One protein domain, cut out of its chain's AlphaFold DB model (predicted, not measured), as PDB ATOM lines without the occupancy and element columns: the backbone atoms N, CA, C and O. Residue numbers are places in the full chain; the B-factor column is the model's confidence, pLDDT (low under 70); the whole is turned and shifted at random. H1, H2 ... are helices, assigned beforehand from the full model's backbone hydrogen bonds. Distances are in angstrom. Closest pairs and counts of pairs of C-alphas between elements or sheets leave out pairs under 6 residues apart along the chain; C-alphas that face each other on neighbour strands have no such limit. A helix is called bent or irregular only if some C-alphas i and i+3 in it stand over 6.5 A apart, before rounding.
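What this domain is: This is residues 200 to 393 of the 401 residues of an uncharacterized protein of Halosimplex pelagicum (UniProt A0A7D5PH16). Five helices run roughly along the longest axis: H5 lies in the middle, with H7 and H8 packed on it as one bundle and, on its other side, H4 followed by H1. The shorter H2, H3 and H6 cluster at one end. The printed part has 194 residues with eight named helices, H1 to H8 in chain order, and no named strand; its class is all helix. It is compact, with a radius of gyration of the C-alphas of 17.4 A, and elongated, spanning 56 by 35 by 28 A.

How they stand to each other: H1, residues 200 to 217, touches H4, residues 274 to 294, the closest C-alphas being Val 202 and Met 291 at 4.7 A; they run opposite ways at a shallow tilt of 9 degrees. H2, residues 220 to 230, meets H1 only through their link. H2 and H3, residues 241 to 253, form a helical hairpin, with the closest C-alphas, Ala 230 and Pro 241, 4.4 A apart. H4 and H5, residues 301 to 330, form another at a steep tilt of 43 degrees; H5 touches H4 with residues 304 to 315 alone, closest at the C-alphas of Gly 282 and Val 308, 5.4 A apart. H6, residues 335 to 342, touches H3, with the closest C-alphas, Val 245 and Val 342, 6.0 A apart, and touches residues 316 to 328 of H5 alone, with the closest C-alphas, Asp 320 and Val 336, 5.8 A apart. H5, H7, residues 346 to 370, and H8, residues 374 to 386, form an up-and-down bundle, each running against the one before it. The closest C-alphas of H5 and H7 are Ala 306 and Ala 364, 4.4 A apart; those of H7 and H8 are Ile 365 and Gly 377, 4.4 A apart. H1 and H8 are apart. Every O i to N i+4 pair is within hydrogen-bond range in H2, H6, H7 and H8, against 13 of 14 in H1, 8 of 9 in H3, 15 of 17 in H4 and 21 of 26 in H5.

Where its parts are: H1 begins at C-alpha 200, (14.979, -40.818, 17.173), and is 26.2 A long. H4 is 26.3 A long and only just irregular, C-alphas 280 and 283 being 6.9 A apart. H5, 37.6 A, is irregular, with C-alphas 322 and 325 7.7 A apart and a kink of 74 degrees near residue 323. H7 is 36.3 A long; H8 ends at C-alpha 386, (7.553, -22.293, 50.130).

The domain as a whole: The C-alphas farthest apart, Lys 236 and Gly 296, are 55.8 A apart. The printed part has no cut. The link from H3 to H4, residues 254 to 273, is long. Mean pLDDT of the printed part is 90.6; residues 234 to 239 and 260 are under 70.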
ATOM      1  N   ASP A 200      16.087 -39.911  16.812       95.25
ATOM      2  CA  ASP A 200      14.979 -40.818  17.173       95.25
ATOM      3  C   ASP A 200      15.025 -41.245  18.653       95.25
ATOM      4  O   ASP A 200      13.986 -41.352  19.292       95.25
ATOM      5  N   ALA A 201      16.225 -41.368  19.234       95.94
ATOM      6  CA  ALA A 201      16.419 -41.678  20.652       95.94
ATOM      7  C   ALA A 201      15.766 -40.662  21.614       95.94
ATOM      8  O   ALA A 201      15.364 -41.036  22.709       95.94
ATOM      9  N   VAL A 202      15.633 -39.386  21.224       95.50
ATOM     10  CA  VAL A 202      14.928 -38.372  22.035       95.50
ATOM     11  C   VAL A 202      13.428 -38.662  22.058       95.50
ATOM     12  O   VAL A 202      12.794 -38.553  23.104       95.50
ATOM     13  N   ARG A 203      12.865 -39.070  20.915       93.62
ATOM     14  CA  ARG A 203      11.463 -39.484  20.830       93.62
ATOM     15  C   ARG A 203      11.220 -40.769  21.616       93.62
ATOM     16  O   ARG A 203      10.236 -40.839  22.334       93.62
ATOM     17  N   GLU A 204      12.116 -41.746  21.508       93.94
ATOM     18  CA  GLU A 204      12.028 -43.001  22.267       93.94
ATOM     19  C   GLU A 204      12.032 -42.746  23.784       93.94
ATOM     20  O   GLU A 204      11.210 -43.322  24.491       93.94
ATOM     21  N   ALA A 205      12.891 -41.842  24.277       92.56
ATOM     22  CA  ALA A 205      12.913 -41.446  25.688       92.56
ATOM     23  C   ALA A 205      11.583 -40.809  26.132       92.56
ATOM     24  O   ALA A 205      11.014 -41.205  27.148       92.56
ATOM     25  N   TYR A 206      11.053 -39.873  25.337       90.75
ATOM     26  CA  TYR A 206       9.755 -39.245  25.595       90.75
ATOM     27  C   TYR A 206       8.600 -40.260  25.611       90.75
ATOM     28  O   TYR A 206       7.818 -40.297  26.557       90.75
ATOM     29  N   GLU A 207       8.501 -41.112  24.589       90.62
ATOM     30  CA  GLU A 207       7.438 -42.118  24.482       90.62
ATOM     31  C   GLU A 207       7.501 -43.145  25.621       90.62
ATOM     32  O   GLU A 207       6.452 -43.570  26.110       90.62
ATOM     33  N   SER A 208       8.705 -43.515  26.074       88.25
ATOM     34  CA  SER A 208       8.891 -44.397  27.232       88.25
ATOM     35  C   SER A 208       8.345 -43.763  28.512       88.25
ATOM     36  O   SER A 208       7.566 -44.400  29.216       88.25
ATOM     37  N   ALA A 209       8.691 -42.500  28.774       86.62
ATOM     38  CA  ALA A 209       8.237 -41.781  29.962       86.62
ATOM     39  C   ALA A 209       6.712 -41.598  29.983       86.62
ATOM     40  O   ALA A 209       6.068 -41.808  31.008       86.62
ATOM     41  N   VAL A 210       6.112 -41.282  28.830       84.31
ATOM     42  CA  VAL A 210       4.650 -41.189  28.688       84.31
ATOM     43  C   VAL A 210       3.977 -42.545  28.916       84.31
ATOM     44  O   VAL A 210       2.931 -42.614  29.557       84.31
ATOM     45  N   ALA A 211       4.539 -43.638  28.390       83.75
ATOM     46  CA  ALA A 211       3.968 -44.972  28.577       83.75
ATOM     47  C   ALA A 211       3.973 -45.405  30.053       83.75
ATOM     48  O   ALA A 211       3.005 -46.007  30.523       83.75
ATOM     49  N   GLU A 212       5.045 -45.084  30.774       79.56
ATOM     50  CA  GLU A 212       5.181 -45.391  32.194       79.56
ATOM     51  C   GLU A 212       4.262 -44.508  33.054       79.56
ATOM     52  O   GLU A 212       3.486 -45.045  33.843       79.56
ATOM     53  N   SER A 213       4.204 -43.196  32.797       77.88
ATOM     54  CA  SER A 213       3.266 -42.276  33.465       77.88
ATOM     55  C   SER A 213       1.791 -42.681  33.271       77.88
ATOM     56  O   SER A 213       1.031 -42.735  34.237       77.88
ATOM     57  N   ASN A 214       1.380 -43.100  32.065       76.12
ATOM     58  CA  ASN A 214       0.007 -43.576  31.817       76.12
ATOM     59  C   ASN A 214      -0.353 -44.857  32.592       76.12
ATOM     60  O   ASN A 214      -1.533 -45.140  32.804       76.12
ATOM     61  N   THR A 215       0.637 -45.675  32.966       75.06
ATOM     62  CA  THR A 215       0.386 -46.886  33.763       75.06
ATOM     63  C   THR A 215      -0.050 -46.509  35.176       75.06
ATOM     64  O   THR A 215      -0.980 -47.119  35.695       75.06
ATOM     65  N   HIS A 216       0.543 -45.456  35.748       73.00
ATOM     66  CA  HIS A 216       0.194 -44.937  37.070       73.00
ATOM     67  C   HIS A 216      -1.247 -44.406  37.139       73.00
ATOM     68  O   HIS A 216      -1.985 -44.755  38.057       73.00
ATOM     69  N   GLN A 217      -1.691 -43.648  36.130       70.31
ATOM     70  CA  GLN A 217      -3.058 -43.096  36.079       70.31
ATOM     71  C   GLN A 217      -4.151 -44.182  36.141       70.31
ATOM     72  O   GLN A 217      -5.258 -43.943  36.623       70.31
ATOM     73  N   ALA A 218      -3.861 -45.405  35.680       72.69
ATOM     74  CA  ALA A 218      -4.812 -46.515  35.751       72.69
ATOM     75  C   ALA A 218      -5.076 -46.998  37.192       72.69
ATOM     76  O   ALA A 218      -6.124 -47.600  37.448       72.69
ATOM     77  N   ASP A 219      -4.162 -46.730  38.128       82.44
ATOM     78  CA  ASP A 219      -4.271 -47.156  39.523       82.44
ATOM     79  C   ASP A 219      -5.057 -46.155  40.396       82.44
ATOM     80  O   ASP A 219      -5.549 -46.524  41.468       82.44
ATOM     81  N   ASP A 220      -5.281 -44.920  39.930       83.56
ATOM     82  CA  ASP A 220      -5.971 -43.874  40.700       83.56
ATOM     83  C   ASP A 220      -7.412 -44.250  41.063       83.56
ATOM     84  O   ASP A 220      -7.860 -44.021  42.190       83.56
ATOM     85  N   GLU A 221      -8.156 -44.895  40.157       86.50
ATOM     86  CA  GLU A 221      -9.507 -45.391  40.462       86.50
ATOM     87  C   GLU A 221      -9.497 -46.408  41.617       86.50
ATOM     88  O   GLU A 221     -10.397 -46.418  42.467       86.50
ATOM     89  N   HIS A 222      -8.467 -47.258  41.672       90.56
ATOM     90  CA  HIS A 222      -8.288 -48.237  42.741       90.56
ATOM     91  C   HIS A 222      -7.952 -47.551  44.070       90.56
ATOM     92  O   HIS A 222      -8.569 -47.866  45.093       90.56
ATOM     93  N   PHE A 223      -7.058 -46.563  44.062       92.88
ATOM     94  CA  PHE A 223      -6.690 -45.808  45.261       92.88
ATOM     95  C   PHE A 223      -7.834 -44.940  45.805       92.88
ATOM     96  O   PHE A 223      -8.079 -44.956  47.017       92.88
ATOM     97  N   ARG A 224      -8.625 -44.292  44.937       91.44
ATOM     98  CA  ARG A 224      -9.874 -43.606  45.333       91.44
ATOM     99  C   ARG A 224     -10.848 -44.577  46.005       91.44
ATOM    100  O   ARG A 224     -11.411 -44.291  47.064       91.44
ATOM    101  N   ALA A 225     -11.014 -45.781  45.448       91.12
ATOM    102  CA  ALA A 225     -11.867 -46.805  46.046       91.12
ATOM    103  C   ALA A 225     -11.340 -47.312  47.403       91.12
ATOM    104  O   ALA A 225     -12.147 -47.623  48.286       91.12
ATOM    105  N   LEU A 226     -10.019 -47.405  47.590       93.38
ATOM    106  CA  LEU A 226      -9.407 -47.744  48.879       93.38
ATOM    107  C   LEU A 226      -9.668 -46.661  49.929       93.38
ATOM    108  O   LEU A 226     -10.125 -46.994  51.025       93.38
ATOM    109  N   MET A 227      -9.467 -45.387  49.586       93.88
ATOM    110  CA  MET A 227      -9.749 -44.262  50.481       93.88
ATOM    111  C   MET A 227     -11.223 -44.230  50.901       93.88
ATOM    112  O   MET A 227     -11.520 -44.211  52.096       93.88
ATOM    113  N   ALA A 228     -12.155 -44.329  49.947       92.81
ATOM    114  CA  ALA A 228     -13.589 -44.357  50.245       92.81
ATOM    115  C   ALA A 228     -13.966 -45.504  51.202       92.81
ATOM    116  O   ALA A 228     -14.827 -45.349  52.071       92.81
ATOM    117  N   ARG A 229     -13.322 -46.672  51.077       91.94
ATOM    118  CA  ARG A 229     -13.540 -47.807  51.993       91.94
ATOM    119  C   ARG A 229     -12.966 -47.549  53.379       91.94
ATOM    120  O   ARG A 229     -13.656 -47.834  54.355       91.94
ATOM    121  N   ALA A 230     -11.760 -46.992  53.471       92.88
ATOM    122  CA  ALA A 230     -11.146 -46.628  54.746       92.88
ATOM    123  C   ALA A 230     -11.988 -45.584  55.506       92.88
ATOM    124  O   ALA A 230     -12.149 -45.680  56.720       92.88
ATOM    125  N   LEU A 231     -12.623 -44.654  54.782       90.94
ATOM    126  CA  LEU A 231     -13.557 -43.667  55.337       90.94
ATOM    127  C   LEU A 231     -14.960 -44.234  55.641       90.94
ATOM    128  O   LEU A 231     -15.778 -43.568  56.275       90.94
ATOM    129  N   GLY A 232     -15.257 -45.470  55.226       87.06
ATOM    130  CA  GLY A 232     -16.567 -46.105  55.411       87.06
ATOM    131  C   GLY A 232     -17.663 -45.601  54.462       87.06
ATOM    132  O   GLY A 232     -18.847 -45.843  54.711       87.06
ATOM    133  N   GLU A 233     -17.280 -44.920  53.382       82.00
ATOM    134  CA  GLU A 233     -18.160 -44.323  52.366       82.00
ATOM    135  C   GLU A 233     -18.362 -45.239  51.137       82.00
ATOM    136  O   GLU A 233     -19.241 -44.993  50.310       82.00
ATOM    137  N   GLY A 234     -17.600 -46.337  51.042       67.12
ATOM    138  CA  GLY A 234     -17.669 -47.335  49.967       67.12
ATOM    139  C   GLY A 234     -18.737 -48.435  50.125       67.12
ATOM    140  O   GLY A 234     -19.469 -48.519  51.115       67.12
ATOM    141  N   ASP A 235     -18.824 -49.320  49.124       63.62
ATOM    142  CA  ASP A 235     -19.791 -50.426  49.107       63.62
ATOM    143  C   ASP A 235     -19.523 -51.450  50.229       63.62
ATOM    144  O   ASP A 235     -18.393 -51.890  50.451       63.62
ATOM    145  N   LYS A 236     -20.582 -51.870  50.935       58.66
ATOM    146  CA  LYS A 236     -20.490 -52.695  52.160       58.66
ATOM    147  C   LYS A 236     -20.069 -54.142  51.905       58.66
ATOM    148  O   LYS A 236     -19.857 -54.894  52.855       58.66
ATOM    149  N   GLU A 237     -19.982 -54.542  50.640       60.91
ATOM    150  CA  GLU A 237     -19.478 -55.853  50.223       60.91
ATOM    151  C   GLU A 237     -17.936 -55.895  50.122       60.91
ATOM    152  O   GLU A 237     -17.371 -56.969  49.926       60.91
ATOM    153  N   GLY A 238     -17.247 -54.755  50.292       58.28
ATOM    154  CA  GLY A 238     -15.815 -54.578  50.013       58.28
ATOM    155  C   GLY A 238     -14.806 -54.845  51.144       58.28
ATOM    156  O   GLY A 238     -13.615 -54.681  50.885       58.28
ATOM    157  N   GLY A 239     -15.234 -55.248  52.348       68.75
ATOM    158  CA  GLY A 239     -14.345 -55.535  53.496       68.75
ATOM    159  C   GLY A 239     -14.492 -54.572  54.685       68.75
ATOM    160  O   GLY A 239     -15.366 -53.705  54.674       68.75
ATOM    161  N   ASP A 240     -13.681 -54.763  55.733       84.69
ATOM    162  CA  ASP A 240     -13.614 -53.886  56.917       84.69
ATOM    163  C   ASP A 240     -12.800 -52.614  56.585       84.69
ATOM    164  O   ASP A 240     -11.761 -52.738  55.932       84.69
ATOM    165  N   PRO A 241     -13.203 -51.396  57.009       89.25
ATOM    166  CA  PRO A 241     -12.351 -50.207  56.924       89.25
ATOM    167  C   PRO A 241     -10.918 -50.426  57.425       89.25
ATOM    168  O   PRO A 241      -9.987 -49.896  56.825       89.25
ATOM    169  N   ALA A 242     -10.722 -51.250  58.461       90.44
ATOM    170  CA  ALA A 242      -9.386 -51.600  58.946       90.44
ATOM    171  C   ALA A 242      -8.539 -52.323  57.880       90.44
ATOM    172  O   ALA A 242      -7.369 -51.993  57.704       90.44
ATOM    173  N   ASP A 243      -9.143 -53.234  57.108       92.56
ATOM    174  CA  ASP A 243      -8.461 -53.915  56.000       92.56
ATOM    175  C   ASP A 243      -8.067 -52.910  54.903       92.56
ATOM    176  O   ASP A 243      -7.024 -53.047  54.269       92.56
ATOM    177  N   ALA A 244      -8.891 -51.883  54.657       93.69
ATOM    178  CA  ALA A 244      -8.576 -50.843  53.678       93.69
ATOM    179  C   ALA A 244      -7.385 -49.978  54.120       93.69
ATOM    180  O   ALA A 244      -6.546 -49.652  53.284       93.69
ATOM    181  N   VAL A 245      -7.269 -49.664  55.416       95.62
ATOM    182  CA  VAL A 245      -6.108 -48.950  55.976       95.62
ATOM    183  C   VAL A 245      -4.827 -49.775  55.820       95.62
ATOM    184  O   VAL A 245      -3.834 -49.252  55.318       95.62
ATOM    185  N   GLU A 246      -4.856 -51.072  56.152       95.56
ATOM    186  CA  GLU A 246      -3.704 -51.970  55.954       95.56
ATOM    187  C   GLU A 246      -3.275 -52.033  54.477       95.56
ATOM    188  O   GLU A 246      -2.085 -52.057  54.160       95.56
ATOM    189  N   ARG A 247      -4.243 -52.014  53.553       95.81
ATOM    190  CA  ARG A 247      -3.963 -51.983  52.112       95.81
ATOM    191  C   ARG A 247      -3.410 -50.645  51.640       95.81
ATOM    192  O   ARG A 247      -2.526 -50.662  50.797       95.81
ATOM    193  N   ILE A 248      -3.869 -49.511  52.167       96.75
ATOM    194  CA  ILE A 248      -3.255 -48.203  51.875       96.75
ATOM    195  C   ILE A 248      -1.790 -48.210  52.328       96.75
ATOM    196  O   ILE A 248      -0.909 -47.768  51.592       96.75
ATOM    197  N   GLU A 249      -1.497 -48.772  53.501       97.12
ATOM    198  CA  GLU A 249      -0.120 -48.868  53.982       97.12
ATOM    199  C   GLU A 249       0.755 -49.756  53.074       97.12
ATOM    200  O   GLU A 249       1.863 -49.363  52.712       97.12
ATOM    201  N   ALA A 250       0.254 -50.917  52.643       96.38
ATOM    202  CA  ALA A 250       1.024 -51.866  51.836       96.38
ATOM    203  C   ALA A 250       1.099 -51.521  50.334       96.38
ATOM    204  O   ALA A 250       2.148 -51.681  49.719       96.38
ATOM    205  N   GLU A 251      -0.009 -51.087  49.731       95.25
ATOM    206  CA  GLU A 251      -0.143 -50.898  48.276       95.25
ATOM    207  C   GLU A 251       0.137 -49.463  47.828       95.25
ATOM    208  O   GLU A 251       0.402 -49.257  46.649       95.25
ATOM    209  N   TYR A 252       0.082 -48.482  48.737       95.69
ATOM    210  CA  TYR A 252       0.276 -47.069  48.400       95.69
ATOM    211  C   TYR A 252       1.476 -46.449  49.129       95.69
ATOM    212  O   TYR A 252       2.366 -45.884  48.490       95.69
ATOM    213  N   LYS A 253       1.553 -46.597  50.460       97.56
ATOM    214  CA  LYS A 253       2.648 -46.027  51.266       97.56
ATOM    215  C   LYS A 253       3.964 -46.791  51.121       97.56
ATOM    216  O   LYS A 253       5.001 -46.163  50.978       97.56
ATOM    217  N   PHE A 254       3.958 -48.118  51.143       97.19
ATOM    218  CA  PHE A 254       5.180 -48.930  51.019       97.19
ATOM    219  C   PHE A 254       5.144 -49.848  49.796       97.19
ATOM    220  O   PHE A 254       5.608 -50.988  49.845       97.19
ATOM    221  N   ALA A 255       4.575 -49.346  48.700       94.31
ATOM    222  CA  ALA A 255       4.452 -50.090  47.459       94.31
ATOM    223  C   ALA A 255       5.833 -50.518  46.923       94.31
ATOM    224  O   ALA A 255       6.765 -49.718  46.850       94.31
ATOM    225  N   GLU A 256       5.964 -51.789  46.532       91.44
ATOM    226  CA  GLU A 256       7.237 -52.361  46.075       91.44
ATOM    227  C   GLU A 256       7.466 -52.123  44.576       91.44
ATOM    228  O   GLU A 256       6.562 -52.319  43.757       91.44
ATOM    229  N   PHE A 257       8.687 -51.725  44.206       88.75
ATOM    230  CA  PHE A 257       9.098 -51.557  42.810       88.75
ATOM    231  C   PHE A 257       9.201 -52.906  42.090       88.75
ATOM    232  O   PHE A 257       9.828 -53.849  42.583       88.75
ATOM    233  N   GLU A 258       8.652 -52.984  40.878       79.38
ATOM    234  CA  GLU A 258       8.806 -54.143  39.996       79.38
ATOM    235  C   GLU A 258       9.960 -53.918  39.001       79.38
ATOM    236  O   GLU A 258       9.738 -53.716  37.814       79.38
ATOM    237  N   GLY A 259      11.215 -53.966  39.461       71.62
ATOM    238  CA  GLY A 259      12.386 -53.857  38.575       71.62
ATOM    239  C   GLY A 259      13.387 -52.776  38.978       71.62
ATOM    240  O   GLY A 259      13.634 -52.571  40.164       71.62
ATOM    241  N   GLU A 260      14.033 -52.159  37.986       68.69
ATOM    242  CA  GLU A 260      14.961 -51.040  38.201       68.69
ATOM    243  C   GLU A 260      14.159 -49.743  38.401       68.69
ATOM    244  O   GLU A 260      13.245 -49.469  37.634       68.69
ATOM    245  N   ALA A 261      14.493 -48.968  39.439       74.19
ATOM    246  CA  ALA A 261      13.823 -47.718  39.816       74.19
ATOM    247  C   ALA A 261      14.715 -46.505  39.492       74.19
ATOM    248  O   ALA A 261      15.111 -45.758  40.393       74.19
ATOM    249  N   GLY A 262      15.138 -46.412  38.226       79.69
ATOM    250  CA  GLY A 262      16.040 -45.375  37.718       79.69
ATOM    251  C   GLY A 262      17.246 -45.114  38.624       79.69
ATOM    252  O   GLY A 262      18.050 -46.013  38.900       79.69
ATOM    253  N   SER A 263      17.366 -43.875  39.109       83.38
ATOM    254  CA  SER A 263      18.461 -43.417  39.976       83.38
ATOM    255  C   SER A 263      18.299 -43.720  41.475       83.38
ATOM    256  O   SER A 263      19.242 -43.491  42.236       83.38
ATOM    257  N   LEU A 264      17.167 -44.276  41.925       90.88
ATOM    258  CA  LEU A 264      16.894 -44.517  43.348       90.88
ATOM    259  C   LEU A 264      17.676 -45.708  43.924       90.88
ATOM    260  O   LEU A 264      17.730 -46.802  43.354       90.88
ATOM    261  N   THR A 265      18.218 -45.539  45.133       91.75
ATOM    262  CA  THR A 265      18.880 -46.631  45.863       91.75
ATOM    263  C   THR A 265      17.886 -47.606  46.496       91.75
ATOM    264  O   THR A 265      16.735 -47.278  46.761       91.75
ATOM    265  N   VAL A 266      18.363 -48.806  46.849       90.94
ATOM    266  CA  VAL A 266      17.565 -49.820  47.571       90.94
ATOM    267  C   VAL A 266      17.033 -49.305  48.916       90.94
ATOM    268  O   VAL A 266      15.968 -49.726  49.351       90.94
ATOM    269  N   GLU A 267      17.770 -48.421  49.593       93.56
ATOM    270  CA  GLU A 267      17.308 -47.808  50.845       93.56
ATOM    271  C   GLU A 267      16.125 -46.870  50.588       93.56
ATOM    272  O   GLU A 267      15.113 -46.959  51.278       93.56
ATOM    273  N   GLU A 268      16.245 -46.016  49.573       95.38
ATOM    274  CA  GLU A 268      15.225 -45.028  49.204       95.38
ATOM    275  C   GLU A 268      13.970 -45.672  48.633       95.38
ATOM    276  O   GLU A 268      12.870 -45.207  48.904       95.38
ATOM    277  N   GLN A 269      14.104 -46.783  47.908       94.19
ATOM    278  CA  GLN A 269      12.958 -47.559  47.430       94.19
ATOM    279  C   GLN A 269      12.057 -48.054  48.576       94.19
ATOM    280  O   GLN A 269      10.884 -48.324  48.349       94.19
ATOM    281  N   GLY A 270      12.587 -48.159  49.801       94.50
ATOM    282  CA  GLY A 270      11.820 -48.506  50.999       94.50
ATOM    283  C   GLY A 270      11.204 -47.312  51.737       94.50
ATOM    284  O   GLY A 270      10.648 -47.505  52.820       94.50
ATOM    285  N   TRP A 271      11.341 -46.084  51.227       97.50
ATOM    286  CA  TRP A 271      10.778 -44.892  51.865       97.50
ATOM    287  C   TRP A 271       9.267 -44.764  51.623       97.50
ATOM    288  O   TRP A 271       8.774 -45.217  50.585       97.50
ATOM    289  N   PRO A 272       8.519 -44.136  52.557       98.00
ATOM    290  CA  PRO A 272       7.093 -43.887  52.386       98.00
ATOM    291  C   PRO A 272       6.791 -43.138  51.089       98.00
ATOM    292  O   PRO A 272       7.372 -42.091  50.825       98.00
ATOM    293  N   TYR A 273       5.852 -43.673  50.319       96.94
ATOM    294  CA  TYR A 273       5.345 -43.162  49.050       96.94
ATOM    295  C   TYR A 273       6.382 -43.109  47.922       96.94
ATOM    296  O   TYR A 273       6.103 -42.557  46.864       96.94
ATOM    297  N   CYS A 274       7.564 -43.716  48.091       95.62
ATOM    298  CA  CYS A 274       8.640 -43.599  47.109       95.62
ATOM    299  C   CYS A 274       8.226 -44.090  45.723       95.62
ATOM    300  O   CYS A 274       8.359 -43.349  44.757       95.62
ATOM    301  N   LYS A 275       7.663 -45.298  45.629       93.50
ATOM    302  CA  LYS A 275       7.191 -45.841  44.355       93.50
ATOM    303  C   LYS A 275       6.059 -45.019  43.754       93.50
ATOM    304  O   LYS A 275       6.160 -44.619  42.603       93.50
ATOM    305  N   THR A 276       5.009 -44.757  44.526       92.62
ATOM    306  CA  THR A 276       3.812 -44.086  44.005       92.62
ATOM    307  C   THR A 276       4.116 -42.662  43.552       92.62
ATOM    308  O   THR A 276       3.633 -42.249  42.506       92.62
ATOM    309  N   GLN A 277       4.986 -41.937  44.260       92.75
ATOM    310  CA  GLN A 277       5.429 -40.609  43.827       92.75
ATOM    311  C   GLN A 277       6.467 -40.665  42.703       92.75
ATOM    312  O   GLN A 277       6.479 -39.795  41.834       92.75
ATOM    313  N   TYR A 278       7.323 -41.685  42.666       91.81
ATOM    314  CA  TYR A 278       8.233 -41.883  41.542       91.81
ATOM    315  C   TYR A 278       7.466 -42.117  40.238       91.81
ATOM    316  O   TYR A 278       7.718 -41.426  39.258       91.81
ATOM    317  N   GLU A 279       6.498 -43.031  40.240       88.75
ATOM    318  CA  GLU A 279       5.666 -43.339  39.072       88.75
ATOM    319  C   GLU A 279       4.810 -42.136  38.638       88.75
ATOM    320  O   GLU A 279       4.579 -41.956  37.443       88.75
ATOM    321  N   ARG A 280       4.404 -41.273  39.583       86.69
ATOM    322  CA  ARG A 280       3.647 -40.045  39.300       86.69
ATOM    323  C   ARG A 280       4.501 -38.938  38.680       86.69
ATOM    324  O   ARG A 280       4.154 -38.417  37.626       86.69
ATOM    325  N   VAL A 281       5.608 -38.559  39.330       87.31
ATOM    326  CA  VAL A 281       6.402 -37.368  38.954       87.31
ATOM    327  C   VAL A 281       7.878 -37.659  38.661       87.31
ATOM    328  O   VAL A 281       8.503 -36.956  37.866       87.31
ATOM    329  N   GLY A 282       8.453 -38.702  39.264       89.62
ATOM    330  CA  GLY A 282       9.863 -39.074  39.085       89.62
ATOM    331  C   GLY A 282      10.185 -39.550  37.665       89.62
ATOM    332  O   GLY A 282      11.141 -39.066  37.060       89.62
ATOM    333  N   VAL A 283       9.344 -40.424  37.113       88.62
ATOM    334  CA  VAL A 283       9.455 -40.983  35.754       88.62
ATOM    335  C   VAL A 283       9.442 -39.897  34.682       88.62
ATOM    336  O   VAL A 283      10.202 -39.952  33.715       88.62
ATOM    337  N   ILE A 284       8.604 -38.872  34.859       86.50
ATOM    338  CA  ILE A 284       8.507 -37.746  33.923       86.50
ATOM    339  C   ILE A 284       9.852 -37.009  33.855       86.50
ATOM    340  O   ILE A 284      10.354 -36.698  32.771       86.50
ATOM    341  N   TYR A 285      10.470 -36.764  35.013       88.50
ATOM    342  CA  TYR A 285      11.772 -36.117  35.068       88.50
ATOM    343  C   TYR A 285      12.904 -37.010  34.552       88.50
ATOM    344  O   TYR A 285      13.758 -36.526  33.808       88.50
ATOM    345  N   GLU A 286      12.915 -38.300  34.888       90.31
ATOM    346  CA  GLU A 286      13.886 -39.248  34.330       90.31
ATOM    347  C   GLU A 286      13.806 -39.260  32.797       90.31
ATOM    348  O   GLU A 286      14.817 -39.064  32.121       90.31
ATOM    349  N   GLY A 287      12.593 -39.355  32.246       91.00
ATOM    350  CA  GLY A 287      12.332 -39.245  30.815       91.00
ATOM    351  C   GLY A 287      12.898 -37.972  30.198       91.00
ATOM    352  O   GLY A 287      13.567 -38.009  29.163       91.00
ATOM    353  N   MET A 288      12.696 -36.836  30.865       93.12
ATOM    354  CA  MET A 288      13.261 -35.556  30.450       93.12
ATOM    355  C   MET A 288      14.798 -35.586  30.434       93.12
ATOM    356  O   MET A 288      15.418 -35.147  29.463       93.12
ATOM    357  N   ILE A 289      15.443 -36.119  31.473       93.94
ATOM    358  CA  ILE A 289      16.905 -36.244  31.535       93.94
ATOM    359  C   ILE A 289      17.436 -37.178  30.447       93.94
ATOM    360  O   ILE A 289      18.450 -36.865  29.808       93.94
ATOM    361  N   GLU A 290      16.727 -38.266  30.157       94.81
ATOM    362  CA  GLU A 290      17.048 -39.148  29.040       94.81
ATOM    363  C   GLU A 290      16.914 -38.441  27.686       94.81
ATOM    364  O   GLU A 290      17.766 -38.635  26.817       94.81
ATOM    365  N   MET A 291      15.959 -37.521  27.508       96.38
ATOM    366  CA  MET A 291      15.895 -36.676  26.305       96.38
ATOM    367  C   MET A 291      17.147 -35.797  26.149       96.38
ATOM    368  O   MET A 291      17.703 -35.701  25.049       96.38
ATOM    369  N   PHE A 292      17.651 -35.189  27.231       97.12
ATOM    370  CA  PHE A 292      18.915 -34.436  27.200       97.12
ATOM    371  C   PHE A 292      20.108 -35.334  26.843       97.12
ATOM    372  O   PHE A 292      20.901 -34.989  25.955       97.12
ATOM    373  N   ARG A 293      20.220 -36.506  27.478       96.62
ATOM    374  CA  ARG A 293      21.289 -37.481  27.206       96.62
ATOM    375  C   ARG A 293      21.240 -37.977  25.760       96.62
ATOM    376  O   ARG A 293      22.272 -37.974  25.081       96.62
ATOM    377  N   ALA A 294      20.054 -38.302  25.249       96.81
ATOM    378  CA  ALA A 294      19.816 -38.711  23.864       96.81
ATOM    379  C   ALA A 294      20.145 -37.601  22.848       96.81
ATOM    380  O   ALA A 294      20.617 -37.884  21.742       96.81
ATOM    381  N   ALA A 295      19.989 -36.331  23.230       96.00
ATOM    382  CA  ALA A 295      20.431 -35.175  22.450       96.00
ATOM    383  C   ALA A 295      21.950 -34.899  22.542       96.00
ATOM    384  O   ALA A 295      22.448 -33.928  21.961       96.00
ATOM    385  N   GLY A 296      22.708 -35.747  23.245       95.75
ATOM    386  CA  GLY A 296      24.156 -35.628  23.409       95.75
ATOM    387  C   GLY A 296      24.581 -34.602  24.462       95.75
ATOM    388  O   GLY A 296      25.714 -34.118  24.413       95.75
ATOM    389  N   ILE A 297      23.689 -34.245  25.388       96.94
ATOM    390  CA  ILE A 297      23.980 -33.364  26.521       96.94
ATOM    391  C   ILE A 297      24.208 -34.255  27.745       96.94
ATOM    392  O   ILE A 297      23.265 -34.868  28.240       96.94
ATOM    393  N   PRO A 298      25.456 -34.387  28.228       92.75
ATOM    394  CA  PRO A 298      25.736 -35.240  29.369       92.75
ATOM    395  C   PRO A 298      25.128 -34.637  30.636       92.75
ATOM    396  O   PRO A 298      25.386 -33.475  30.958       92.75
ATOM    397  N   ILE A 299      24.363 -35.459  31.349       92.00
ATOM    398  CA  ILE A 299      23.850 -35.160  32.681       92.00
ATOM    399  C   ILE A 299      24.234 -36.305  33.607       92.00
ATOM    400  O   ILE A 299      23.958 -37.475  33.331       92.00
ATOM    401  N   GLU A 300      24.898 -35.952  34.695       89.38
ATOM    402  CA  GLU A 300      25.454 -36.849  35.689       89.38
ATOM    403  C   GLU A 300      24.331 -37.533  36.501       89.38
ATOM    404  O   GLU A 300      23.379 -36.861  36.902       89.38
ATOM    405  N   PRO A 301      24.430 -38.844  36.795       89.00
ATOM    406  CA  PRO A 301      23.391 -39.561  37.546       89.00
ATOM    407  C   PRO A 301      23.110 -38.981  38.937       89.00
ATOM    408  O   PRO A 301      21.986 -39.027  39.411       89.00
ATOM    409  N   SER A 302      24.118 -38.402  39.592       88.00
ATOM    410  CA  SER A 302      23.947 -37.790  40.912       88.00
ATOM    411  C   SER A 302      23.112 -36.506  40.877       88.00
ATOM    412  O   SER A 302      22.397 -36.225  41.834       88.00
ATOM    413  N   PHE A 303      23.164 -35.746  39.775       90.44
ATOM    414  CA  PHE A 303      22.281 -34.599  39.571       90.44
ATOM    415  C   PHE A 303      20.836 -35.056  39.370       90.44
ATOM    416  O   PHE A 303      19.928 -34.522  40.002       90.44
ATOM    417  N   GLU A 304      20.634 -36.061  38.514       92.12
ATOM    418  CA  GLU A 304      19.320 -36.664  38.289       92.12
ATOM    419  C   GLU A 304      18.711 -37.141  39.614       92.12
ATOM    420  O   GLU A 304      17.621 -36.709  39.974       92.12
ATOM    421  N   HIS A 305      19.469 -37.917  40.389       92.19
ATOM    422  CA  HIS A 305      19.046 -38.452  41.681       92.19
ATOM    423  C   HIS A 305      18.645 -37.354  42.677       92.19
ATOM    424  O   HIS A 305      17.582 -37.431  43.293       92.19
ATOM    425  N   ALA A 306      19.452 -36.291  42.799       93.00
ATOM    426  CA  ALA A 306      19.144 -35.157  43.672       93.00
ATOM    427  C   ALA A 306      17.829 -34.467  43.281       93.00
ATOM    428  O   ALA A 306      17.049 -34.074  44.150       93.00
ATOM    429  N   VAL A 307      17.575 -34.312  41.981       91.81
ATOM    430  CA  VAL A 307      16.368 -33.642  41.492       91.81
ATOM    431  C   VAL A 307      15.134 -34.542  41.587       91.81
ATOM    432  O   VAL A 307      14.100 -34.043  42.016       91.81
ATOM    433  N   VAL A 308      15.230 -35.847  41.296       93.31
ATOM    434  CA  VAL A 308      14.119 -36.801  41.502       93.31
ATOM    435  C   VAL A 308      13.621 -36.727  42.946       93.31
ATOM    436  O   VAL A 308      12.426 -36.560  43.185       93.31
ATOM    437  N   LEU A 309      14.533 -36.764  43.922       95.00
ATOM    438  CA  LEU A 309      14.169 -36.652  45.336       95.00
ATOM    439  C   LEU A 309      13.584 -35.277  45.685       95.00
ATOM    440  O   LEU A 309      12.640 -35.199  46.468       95.00
ATOM    441  N   ALA A 310      14.110 -34.195  45.101       93.75
ATOM    442  CA  ALA A 310      13.568 -32.854  45.308       93.75
ATOM    443  C   ALA A 310      12.135 -32.720  44.770       93.75
ATOM    444  O   ALA A 310      11.310 -32.089  45.421       93.75
ATOM    445  N   ILE A 311      11.839 -33.322  43.614       92.31
ATOM    446  CA  ILE A 311      10.516 -33.299  42.980       92.31
ATOM    447  C   ILE A 311       9.519 -34.140  43.777       92.31
ATOM    448  O   ILE A 311       8.434 -33.651  44.066       92.31
ATOM    449  N   ILE A 312       9.894 -35.349  44.214       93.88
ATOM    450  CA  ILE A 312       9.042 -36.153  45.106       93.88
ATOM    451  C   ILE A 312       8.752 -35.373  46.396       93.88
ATOM    452  O   ILE A 312       7.606 -35.269  46.824       93.88
ATOM    453  N   GLY A 313       9.779 -34.757  46.992       95.00
ATOM    454  CA  GLY A 313       9.604 -33.899  48.161       95.00
ATOM    455  C   GLY A 313       8.697 -32.693  47.895       95.00
ATOM    456  O   GLY A 313       7.919 -32.327  48.771       95.00
ATOM    457  N   ALA A 314       8.771 -32.089  46.705       93.06
ATOM    458  CA  ALA A 314       7.913 -30.979  46.299       93.06
ATOM    459  C   ALA A 314       6.452 -31.399  46.120       93.06
ATOM    460  O   ALA A 314       5.588 -30.671  46.594       93.06
ATOM    461  N   GLN A 315       6.187 -32.559  45.513       93.00
ATOM    462  CA  GLN A 315       4.831 -33.092  45.355       93.00
ATOM    463  C   GLN A 315       4.156 -33.249  46.722       93.00
ATOM    464  O   GLN A 315       3.102 -32.676  46.965       93.00
ATOM    465  N   VAL A 316       4.843 -33.888  47.676       95.25
ATOM    466  CA  VAL A 316       4.301 -34.044  49.035       95.25
ATOM    467  C   VAL A 316       4.148 -32.700  49.750       95.25
ATOM    468  O   VAL A 316       3.195 -32.501  50.492       95.25
ATOM    469  N   TRP A 317       5.106 -31.782  49.595       95.81
ATOM    470  CA  TRP A 317       5.196 -30.585  50.439       95.81
ATOM    471  C   TRP A 317       4.441 -29.358  49.928       95.81
ATOM    472  O   TRP A 317       4.033 -28.527  50.738       95.81
ATOM    473  N   LEU A 318       4.344 -29.192  48.611       91.88
ATOM    474  CA  LEU A 318       3.729 -28.029  47.968       91.88
ATOM    475  C   LEU A 318       2.379 -28.360  47.348       91.88
ATOM    476  O   LEU A 318       1.537 -27.478  47.293       91.88
ATOM    477  N   ASP A 319       2.194 -29.584  46.861       91.31
ATOM    478  CA  ASP A 319       0.953 -29.985  46.199       91.31
ATOM    479  C   ASP A 319       0.005 -30.589  47.238       91.31
ATOM    480  O   ASP A 319      -0.909 -29.924  47.719       91.31
ATOM    481  N   ASP A 320       0.334 -31.778  47.743       95.06
ATOM    482  CA  ASP A 320      -0.557 -32.546  48.619       95.06
ATOM    483  C   ASP A 320      -0.876 -31.832  49.954       95.06
ATOM    484  O   ASP A 320      -1.913 -32.069  50.579       95.06
ATOM    485  N   VAL A 321       0.033 -30.980  50.449       95.69
ATOM    486  CA  VAL A 321      -0.194 -30.171  51.661       95.69
ATOM    487  C   VAL A 321      -1.188 -29.046  51.395       95.69
ATOM    488  O   VAL A 321      -2.094 -28.845  52.211       95.69
ATOM    489  N   ASP A 322      -1.009 -28.305  50.300       91.38
ATOM    490  CA  ASP A 322      -1.845 -27.150  49.972       91.38
ATOM    491  C   ASP A 322      -3.250 -27.615  49.549       91.38
ATOM    492  O   ASP A 322      -4.249 -27.023  49.979       91.38
ATOM    493  N   ASP A 323      -3.330 -28.743  48.838       92.56
ATOM    494  CA  ASP A 323      -4.566 -29.293  48.272       92.56
ATOM    495  C   ASP A 323      -5.278 -30.303  49.190       92.56
ATOM    496  O   ASP A 323      -6.405 -30.718  48.911       92.56
ATOM    497  N   PHE A 324      -4.727 -30.596  50.379       95.44
ATOM    498  CA  PHE A 324      -5.266 -31.575  51.338       95.44
ATOM    499  C   PHE A 324      -6.783 -31.479  51.575       95.44
ATOM    500  O   PHE A 324      -7.478 -32.488  51.726       95.44
ATOM    501  N   ALA A 325      -7.319 -30.259  51.683       94.12
ATOM    502  CA  ALA A 325      -8.743 -30.060  51.937       94.12
ATOM    503  C   ALA A 325      -9.618 -30.410  50.721       94.12
ATOM    504  O   ALA A 325     -10.717 -30.937  50.918       94.12
ATOM    505  N   ALA A 326      -9.140 -30.109  49.511       92.56
ATOM    506  CA  ALA A 326      -9.798 -30.450  48.256       92.56
ATOM    507  C   ALA A 326      -9.687 -31.958  48.000       92.56
ATOM    508  O   ALA A 326     -10.717 -32.629  47.917       92.56
ATOM    509  N   ASP A 327      -8.473 -32.513  48.085       93.94
ATOM    510  CA  ASP A 327      -8.202 -33.947  47.935       93.94
ATOM    511  C   ASP A 327      -9.106 -34.797  48.832       93.94
ATOM    512  O   ASP A 327      -9.737 -35.774  48.417       93.94
ATOM    513  N   ARG A 328      -9.223 -34.397  50.103       92.75
ATOM    514  CA  ARG A 328     -10.075 -35.095  51.064       92.75
ATOM    515  C   ARG A 328     -11.556 -35.017  50.701       92.75
ATOM    516  O   ARG A 328     -12.279 -35.974  50.970       92.75
ATOM    517  N   ALA A 329     -12.024 -33.897  50.153       91.69
ATOM    518  CA  ALA A 329     -13.417 -33.736  49.736       91.69
ATOM    519  C   ALA A 329     -13.746 -34.578  48.494       91.69
ATOM    520  O   ALA A 329     -14.875 -35.056  48.360       91.69
ATOM    521  N   GLU A 330     -12.758 -34.798  47.632       89.19
ATOM    522  CA  GLU A 330     -12.888 -35.522  46.363       89.19
ATOM    523  C   GLU A 330     -12.497 -37.000  46.466       89.19
ATOM    524  O   GLU A 330     -12.611 -37.756  45.504       89.19
ATOM    525  N   THR A 331     -12.129 -37.456  47.668       92.25
ATOM    526  CA  THR A 331     -11.678 -38.836  47.924       92.25
ATOM    527  C   THR A 331     -10.420 -39.192  47.121       92.25
ATOM    528  O   THR A 331     -10.227 -40.340  46.714       92.25
ATOM    529  N   GLN A 332      -9.553 -38.206  46.905       91.62
ATOM    530  CA  GLN A 332      -8.256 -38.367  46.269       91.62
ATOM    531  C   GLN A 332      -7.222 -38.848  47.292       91.62
ATOM    532  O   GLN A 332      -6.965 -38.203  48.315       91.62
ATOM    533  N   LEU A 333      -6.640 -40.023  47.029       94.56
ATOM    534  CA  LEU A 333      -5.584 -40.575  47.869       94.56
ATOM    535  C   LEU A 333      -4.242 -39.967  47.449       94.56
ATOM    536  O   LEU A 333      -3.705 -40.310  46.397       94.56
ATOM    537  N   THR A 334      -3.715 -39.092  48.297       95.75
ATOM    538  CA  THR A 334      -2.380 -38.495  48.222       95.75
ATOM    539  C   THR A 334      -1.554 -38.974  49.419       95.75
ATOM    540  O   THR A 334      -2.125 -39.479  50.397       95.75
ATOM    541  N   PRO A 335      -0.217 -38.845  49.408       97.62
ATOM    542  CA  PRO A 335       0.619 -39.046  50.590       97.62
ATOM    543  C   PRO A 335       0.052 -38.398  51.859       97.62
ATOM    544  O   PRO A 335      -0.020 -39.041  52.907       97.62
ATOM    545  N   VAL A 336      -0.428 -37.155  51.760       98.12
ATOM    546  CA  VAL A 336      -0.977 -36.426  52.907       98.12
ATOM    547  C   VAL A 336      -2.322 -37.009  53.335       98.12
ATOM    548  O   VAL A 336      -2.478 -37.332  54.514       98.12
ATOM    549  N   THR A 337      -3.291 -37.220  52.432       97.81
ATOM    550  CA  THR A 337      -4.577 -37.819  52.846       97.81
ATOM    551  C   THR A 337      -4.405 -39.236  53.395       97.81
ATOM    552  O   THR A 337      -5.080 -39.596  54.362       97.81
ATOM    553  N   ALA A 338      -3.446 -40.005  52.874       97.94
ATOM    554  CA  ALA A 338      -3.090 -41.324  53.377       97.94
ATOM    555  C   ALA A 338      -2.556 -41.286  54.820       97.94
ATOM    556  O   ALA A 338      -3.005 -42.085  55.642       97.94
ATOM    557  N   GLU A 339      -1.657 -40.361  55.179       98.38
ATOM    558  CA  GLU A 339      -1.177 -40.261  56.568       98.38
ATOM    559  C   GLU A 339      -2.307 -39.922  57.554       98.38
ATOM    560  O   GLU A 339      -2.341 -40.479  58.650       98.38
ATOM    561  N   TYR A 340      -3.284 -39.099  57.154       97.62
ATOM    562  CA  TYR A 340      -4.469 -38.797  57.978       97.62
ATOM    563  C   TYR A 340      -5.479 -39.947  58.080       97.62
ATOM    564  O   TYR A 340      -6.373 -39.906  58.927       97.62
ATOM    565  N   ILE A 341      -5.361 -40.963  57.228       96.50
ATOM    566  CA  ILE A 341      -6.145 -42.201  57.309       96.50
ATOM    567  C   ILE A 341      -5.424 -43.246  58.169       96.50
ATOM    568  O   ILE A 341      -6.074 -43.994  58.896       96.50
ATOM    569  N   VAL A 342      -4.094 -43.317  58.063       95.81
ATOM    570  CA  VAL A 342      -3.264 -44.355  58.695       95.81
ATOM    571  C   VAL A 342      -2.863 -44.001  60.135       95.81
ATOM    572  O   VAL A 342      -2.615 -44.903  60.934       95.81
ATOM    573  N   ALA A 343      -2.736 -42.720  60.483       96.19
ATOM    574  CA  ALA A 343      -2.357 -42.297  61.832       96.19
ATOM    575  C   ALA A 343      -3.509 -42.423  62.845       96.19
ATOM    576  O   ALA A 343      -4.685 -42.363  62.487       96.19
ATOM    577  N   ASP A 344      -3.164 -42.544  64.131       93.56
ATOM    578  CA  ASP A 344      -4.162 -42.643  65.205       93.56
ATOM    579  C   ASP A 344      -4.851 -41.292  65.479       93.56
ATOM    580  O   ASP A 344      -6.001 -41.251  65.937       93.56
ATOM    581  N   ASP A 345      -4.150 -40.180  65.225       96.06
ATOM    582  CA  ASP A 345      -4.667 -38.822  65.379       96.06
ATOM    583  C   ASP A 345      -4.006 -37.798  64.436       96.06
ATOM    584  O   ASP A 345      -2.949 -38.031  63.850       96.06
ATOM    585  N   ASP A 346      -4.644 -36.627  64.316       97.12
ATOM    586  CA  ASP A 346      -4.210 -35.536  63.435       97.12
ATOM    587  C   ASP A 346      -2.810 -34.989  63.779       97.12
ATOM    588  O   ASP A 346      -2.125 -34.473  62.900       97.12
ATOM    589  N   THR A 347      -2.375 -35.063  65.045       96.88
ATOM    590  CA  THR A 347      -1.040 -34.571  65.440       96.88
ATOM    591  C   THR A 347       0.035 -35.526  64.943       96.88
ATOM    592  O   THR A 347       1.044 -35.087  64.398       96.88
ATOM    593  N   GLU A 348      -0.198 -36.830  65.089       97.56
ATOM    594  CA  GLU A 348       0.693 -37.847  64.540       97.56
ATOM    595  C   GLU A 348       0.749 -37.784  63.007       97.56
ATOM    596  O   GLU A 348       1.841 -37.828  62.443       97.56
ATOM    597  N   ALA A 349      -0.396 -37.634  62.331       97.56
ATOM    598  CA  ALA A 349      -0.440 -37.477  60.876       97.56
ATOM    599  C   ALA A 349       0.379 -36.263  60.412       97.56
ATOM    600  O   ALA A 349       1.212 -36.379  59.515       97.56
ATOM    601  N   TYR A 350       0.183 -35.112  61.065       97.94
ATOM    602  CA  TYR A 350       0.944 -33.893  60.801       97.94
ATOM    603  C   TYR A 350       2.457 -34.115  60.933       97.94
ATOM    604  O   TYR A 350       3.210 -33.773  60.019       97.94
ATOM    605  N   ASP A 351       2.906 -34.699  62.050       97.81
ATOM    606  CA  ASP A 351       4.333 -34.923  62.301       97.81
ATOM    607  C   ASP A 351       4.936 -35.873  61.246       97.81
ATOM    608  O   ASP A 351       6.018 -35.602  60.723       97.81
ATOM    609  N   ARG A 352       4.209 -36.931  60.853       97.88
ATOM    610  CA  ARG A 352       4.647 -37.864  59.799       97.88
ATOM    611  C   ARG A 352       4.786 -37.189  58.436       97.88
ATOM    612  O   ARG A 352       5.791 -37.417  57.770       97.88
ATOM    613  N   VAL A 353       3.828 -36.350  58.032       98.00
ATOM    614  CA  VAL A 353       3.906 -35.604  56.761       98.00
ATOM    615  C   VAL A 353       5.155 -34.722  56.734       98.00
ATOM    616  O   VAL A 353       5.925 -34.771  55.776       98.00
ATOM    617  N   VAL A 354       5.410 -33.974  57.814       97.50
ATOM    618  CA  VAL A 354       6.604 -33.121  57.922       97.50
ATOM    619  C   VAL A 354       7.893 -33.942  57.844       97.50
ATOM    620  O   VAL A 354       8.820 -33.551  57.131       97.50
ATOM    621  N   ASP A 355       7.961 -35.077  58.543       97.75
ATOM    622  CA  ASP A 355       9.140 -35.952  58.555       97.75
ATOM    623  C   ASP A 355       9.399 -36.602  57.183       97.75
ATOM    624  O   ASP A 355      10.553 -36.711  56.753       97.75
ATOM    625  N   ILE A 356       8.344 -36.999  56.465       97.75
ATOM    626  CA  ILE A 356       8.441 -37.568  55.113       97.75
ATOM    627  C   ILE A 356       8.971 -36.520  54.137       97.75
ATOM    628  O   ILE A 356       9.995 -36.754  53.490       97.75
ATOM    629  N   SER A 357       8.354 -35.336  54.074       96.56
ATOM    630  CA  SER A 357       8.827 -34.250  53.205       96.56
ATOM    631  C   SER A 357      10.266 -33.844  53.529       96.56
ATOM    632  O   SER A 357      11.077 -33.644  52.623       96.56
ATOM    633  N   ALA A 358      10.621 -33.769  54.818       96.12
ATOM    634  CA  ALA A 358      11.984 -33.475  55.243       96.12
ATOM    635  C   ALA A 358      12.976 -34.557  54.795       96.12
ATOM    636  O   ALA A 358      14.063 -34.208  54.350       96.12
ATOM    637  N   THR A 359      12.607 -35.841  54.849       97.31
ATOM    638  CA  THR A 359      13.469 -36.958  54.419       97.31
ATOM    639  C   THR A 359      13.890 -36.809  52.955       97.31
ATOM    640  O   THR A 359      15.084 -36.867  52.651       97.31
ATOM    641  N   TYR A 360      12.936 -36.548  52.057       97.38
ATOM    642  CA  TYR A 360      13.211 -36.358  50.629       97.38
ATOM    643  C   TYR A 360      14.047 -35.104  50.354       97.38
ATOM    644  O   TYR A 360      15.081 -35.182  49.687       97.38
ATOM    645  N   LEU A 361      13.638 -33.953  50.897       96.19
ATOM    646  CA  LEU A 361      14.308 -32.676  50.634       96.19
ATOM    647  C   LEU A 361      15.709 -32.614  51.254       96.19
ATOM    648  O   LEU A 361      16.636 -32.091  50.635       96.19
ATOM    649  N   ASP A 362      15.897 -33.182  52.445       96.19
ATOM    650  CA  ASP A 362      17.205 -33.240  53.090       96.19
ATOM    651  C   ASP A 362      18.169 -34.131  52.308       96.19
ATOM    652  O   ASP A 362      19.315 -33.728  52.086       96.19
ATOM    653  N   ARG A 363      17.711 -35.296  51.830       95.75
ATOM    654  CA  ARG A 363      18.551 -36.167  51.003       95.75
ATOM    655  C   ARG A 363      18.852 -35.543  49.640       95.75
ATOM    656  O   ARG A 363      19.986 -35.639  49.173       95.75
ATOM    657  N   ALA A 364      17.891 -34.848  49.034       94.75
ATOM    658  CA  ALA A 364      18.121 -34.085  47.811       94.75
ATOM    659  C   ALA A 364      19.233 -33.035  47.993       94.75
ATOM    660  O   ALA A 364      20.104 -32.899  47.135       94.75
ATOM    661  N   ILE A 365      19.255 -32.330  49.133       93.69
ATOM    662  CA  ILE A 365      20.317 -31.369  49.471       93.69
ATOM    663  C   ILE A 365      21.674 -32.066  49.631       93.69
ATOM    664  O   ILE A 365      22.679 -31.548  49.146       93.69
ATOM    665  N   GLU A 366      21.720 -33.220  50.298       92.12
ATOM    666  CA  GLU A 366      22.956 -33.997  50.470       92.12
ATOM    667  C   GLU A 366      23.546 -34.414  49.114       92.12
ATOM    668  O   GLU A 366      24.708 -34.111  48.835       92.12
ATOM    669  N   TYR A 367      22.736 -34.990  48.221       91.19
ATOM    670  CA  TYR A 367      23.198 -35.342  46.875       91.19
ATOM    671  C   TYR A 367      23.542 -34.126  46.017       91.19
ATOM    672  O   TYR A 367      24.464 -34.190  45.201       91.19
ATOM    673  N   ALA A 368      22.846 -33.003  46.191       89.88
ATOM    674  CA  ALA A 368      23.172 -31.761  45.503       89.88
ATOM    675  C   ALA A 368      24.571 -31.244  45.885       89.88
ATOM    676  O   ALA A 368      25.301 -30.768  45.020       89.88
ATOM    677  N   VAL A 369      24.973 -31.381  47.153       87.94
ATOM    678  CA  VAL A 369      26.341 -31.064  47.599       87.94
ATOM    679  C   VAL A 369      27.345 -32.053  47.008       87.94
ATOM    680  O   VAL A 369      28.341 -31.632  46.422       87.94
ATOM    681  N   ASP A 370      27.064 -33.355  47.090       84.12
ATOM    682  CA  ASP A 370      27.966 -34.401  46.584       84.12
ATOM    683  C   ASP A 370      28.158 -34.353  45.055       84.12
ATOM    684  O   ASP A 370      29.186 -34.796  44.538       84.12
ATOM    685  N   SER A 371      27.182 -33.806  44.326       79.31
ATOM    686  CA  SER A 371      27.209 -33.618  42.868       79.31
ATOM    687  C   SER A 371      27.687 -32.235  42.419       79.31
ATOM    688  O   SER A 371      27.672 -31.956  41.223       79.31
ATOM    689  N   GLU A 372      28.086 -31.361  43.349       80.25
ATOM    690  CA  GLU A 372      28.412 -29.951  43.082       80.25
ATOM    691  C   GLU A 372      27.253 -29.162  42.418       80.25
ATOM    692  O   GLU A 372      27.445 -28.067  41.877       80.25
ATOM    693  N   SER A 373      26.015 -29.664  42.507       81.62
ATOM    694  CA  SER A 373      24.803 -28.996  42.024       81.62
ATOM    695  C   SER A 373      24.205 -28.074  43.088       81.62
ATOM    696  O   SER A 373      23.093 -28.261  43.587       81.62
ATOM    697  N   ILE A 374      24.941 -27.013  43.422       83.62
ATOM    698  CA  ILE A 374      24.532 -26.017  44.429       83.62
ATOM    699  C   ILE A 374      23.120 -25.464  44.157       83.62
ATOM    700  O   ILE A 374      22.351 -25.226  45.087       83.62
ATOM    701  N   LEU A 375      22.752 -25.287  42.884       82.12
ATOM    702  CA  LEU A 375      21.426 -24.807  42.488       82.12
ATOM    703  C   LEU A 375      20.298 -25.762  42.889       82.12
ATOM    704  O   LEU A 375      19.292 -25.293  43.415       82.12
ATOM    705  N   THR A 376      20.479 -27.074  42.713       85.94
ATOM    706  CA  THR A 376      19.501 -28.083  43.152       85.94
ATOM    707  C   THR A 376      19.316 -28.038  44.665       85.94
ATOM    708  O   THR A 376      18.190 -28.048  45.152       85.94
ATOM    709  N   GLY A 377      20.406 -27.899  45.421       90.31
ATOM    710  CA  GLY A 377      20.336 -27.784  46.877       90.31
ATOM    711  C   GLY A 377      19.627 -26.505  47.338       90.31
ATOM    712  O   GLY A 377      18.806 -26.536  48.254       90.31
ATOM    713  N   ILE A 378      19.879 -25.374  46.670       87.75
ATOM    714  CA  ILE A 378      19.155 -24.116  46.918       87.75
ATOM    715  C   ILE A 378      17.672 -24.253  46.558       87.75
ATOM    716  O   ILE A 378      16.831 -23.682  47.254       87.75
ATOM    717  N   ALA A 379      17.337 -24.991  45.500       87.81
ATOM    718  CA  ALA A 379      15.956 -25.243  45.115       87.81
ATOM    719  C   ALA A 379      15.220 -26.128  46.125       87.81
ATOM    720  O   ALA A 379      14.105 -25.791  46.503       87.81
ATOM    721  N   ALA A 380      15.852 -27.177  46.653       92.44
ATOM    722  CA  ALA A 380      15.286 -27.966  47.747       92.44
ATOM    723  C   ALA A 380      15.017 -27.102  48.999       92.44
ATOM    724  O   ALA A 380      13.954 -27.196  49.609       92.44
ATOM    725  N   GLU A 381      15.918 -26.169  49.332       93.69
ATOM    726  CA  GLU A 381      15.678 -25.186  50.402       93.69
ATOM    727  C   GLU A 381      14.564 -24.184  50.054       93.69
ATOM    728  O   GLU A 381      13.858 -23.704  50.940       93.69
ATOM    729  N   TYR A 382      14.393 -23.840  48.774       90.19
ATOM    730  CA  TYR A 382      13.267 -23.035  48.303       90.19
ATOM    731  C   TYR A 382      11.947 -23.775  48.480       90.19
ATOM    732  O   TYR A 382      11.069 -23.224  49.134       90.19
ATOM    733  N   ILE A 383      11.845 -25.017  48.002       91.69
ATOM    734  CA  ILE A 383      10.678 -25.890  48.182       91.69
ATOM    735  C   ILE A 383      10.315 -25.960  49.668       91.69
ATOM    736  O   ILE A 383       9.199 -25.617  50.050       91.69
ATOM    737  N   TYR A 384      11.293 -26.256  50.530       91.88
ATOM    738  CA  TYR A 384      11.077 -26.325  51.976       91.88
ATOM    739  C   TYR A 384      10.495 -25.025  52.556       91.88
ATOM    740  O   TYR A 384       9.649 -25.052  53.447       91.88
ATOM    741  N   LEU A 385      10.968 -23.864  52.092       91.19
ATOM    742  CA  LEU A 385      10.525 -22.557  52.585       91.19
ATOM    743  C   LEU A 385       9.216 -22.055  51.956       91.19
ATOM    744  O   LEU A 385       8.657 -21.095  52.498       91.19
ATOM    745  N   SER A 386       8.795 -22.632  50.830       90.81
ATOM    746  CA  SER A 386       7.553 -22.293  50.130       90.81
ATOM    747  C   SER A 386       6.331 -22.929  50.784       90.81
ATOM    748  O   SER A 386       5.326 -22.239  50.914       90.81
ATOM    749  N   GLY A 387       6.424 -24.192  51.216       88.69
ATOM    750  CA  GLY A 387       5.270 -24.908  51.767       88.69
ATOM    751  C   GLY A 387       4.785 -24.356  53.110       88.69
ATOM    752  O   GLY A 387       5.574 -23.856  53.925       88.69
ATOM    753  N   ASP A 388       3.476 -24.465  53.345       92.31
ATOM    754  CA  ASP A 388       2.807 -24.035  54.574       92.31
ATOM    755  C   ASP A 388       2.079 -25.204  55.259       92.31
ATOM    756  O   ASP A 388       0.852 -25.262  55.260       92.31
ATOM    757  N   PRO A 389       2.787 -26.108  55.963       92.94
ATOM    758  CA  PRO A 389       2.148 -27.228  56.667       92.94
ATOM    759  C   PRO A 389       1.158 -26.761  57.752       92.94
ATOM    760  O   PRO A 389       0.370 -27.553  58.269       92.94
ATOM    761  N   GLY A 390       1.148 -25.468  58.110       93.00
ATOM    762  CA  GLY A 390       0.171 -24.888  59.027       93.00
ATOM    763  C   GLY A 390      -1.282 -25.046  58.563       93.00
ATOM    764  O   GLY A 390      -2.186 -25.014  59.410       93.00
ATOM    765  N   VAL A 391      -1.513 -25.260  57.259       92.75
ATOM    766  CA  VAL A 391      -2.843 -25.517  56.684       92.75
ATOM    767  C   VAL A 391      -3.403 -26.899  57.009       92.75
ATOM    768  O   VAL A 391      -4.606 -27.118  56.840       92.75
ATOM    769  N   LEU A 392      -2.593 -27.803  57.558       95.88
ATOM    770  CA  LEU A 392      -3.037 -29.130  57.961       95.88
ATOM    771  C   LEU A 392      -3.674 -29.126  59.371       95.88
ATOM    772  O   LEU A 392      -3.404 -28.226  60.185       95.88
ATOM    773  N   PRO A 393      -4.570 -30.083  59.683       95.44
ATOM    774  CA  PRO A 393      -4.992 -30.371  61.057       95.44
ATOM    775  C   PRO A 393      -3.804 -30.789  61.945       95.44
ATOM    776  O   PRO A 393      -2.712 -31.031  61.453       95.44
TER     777      PRO A 393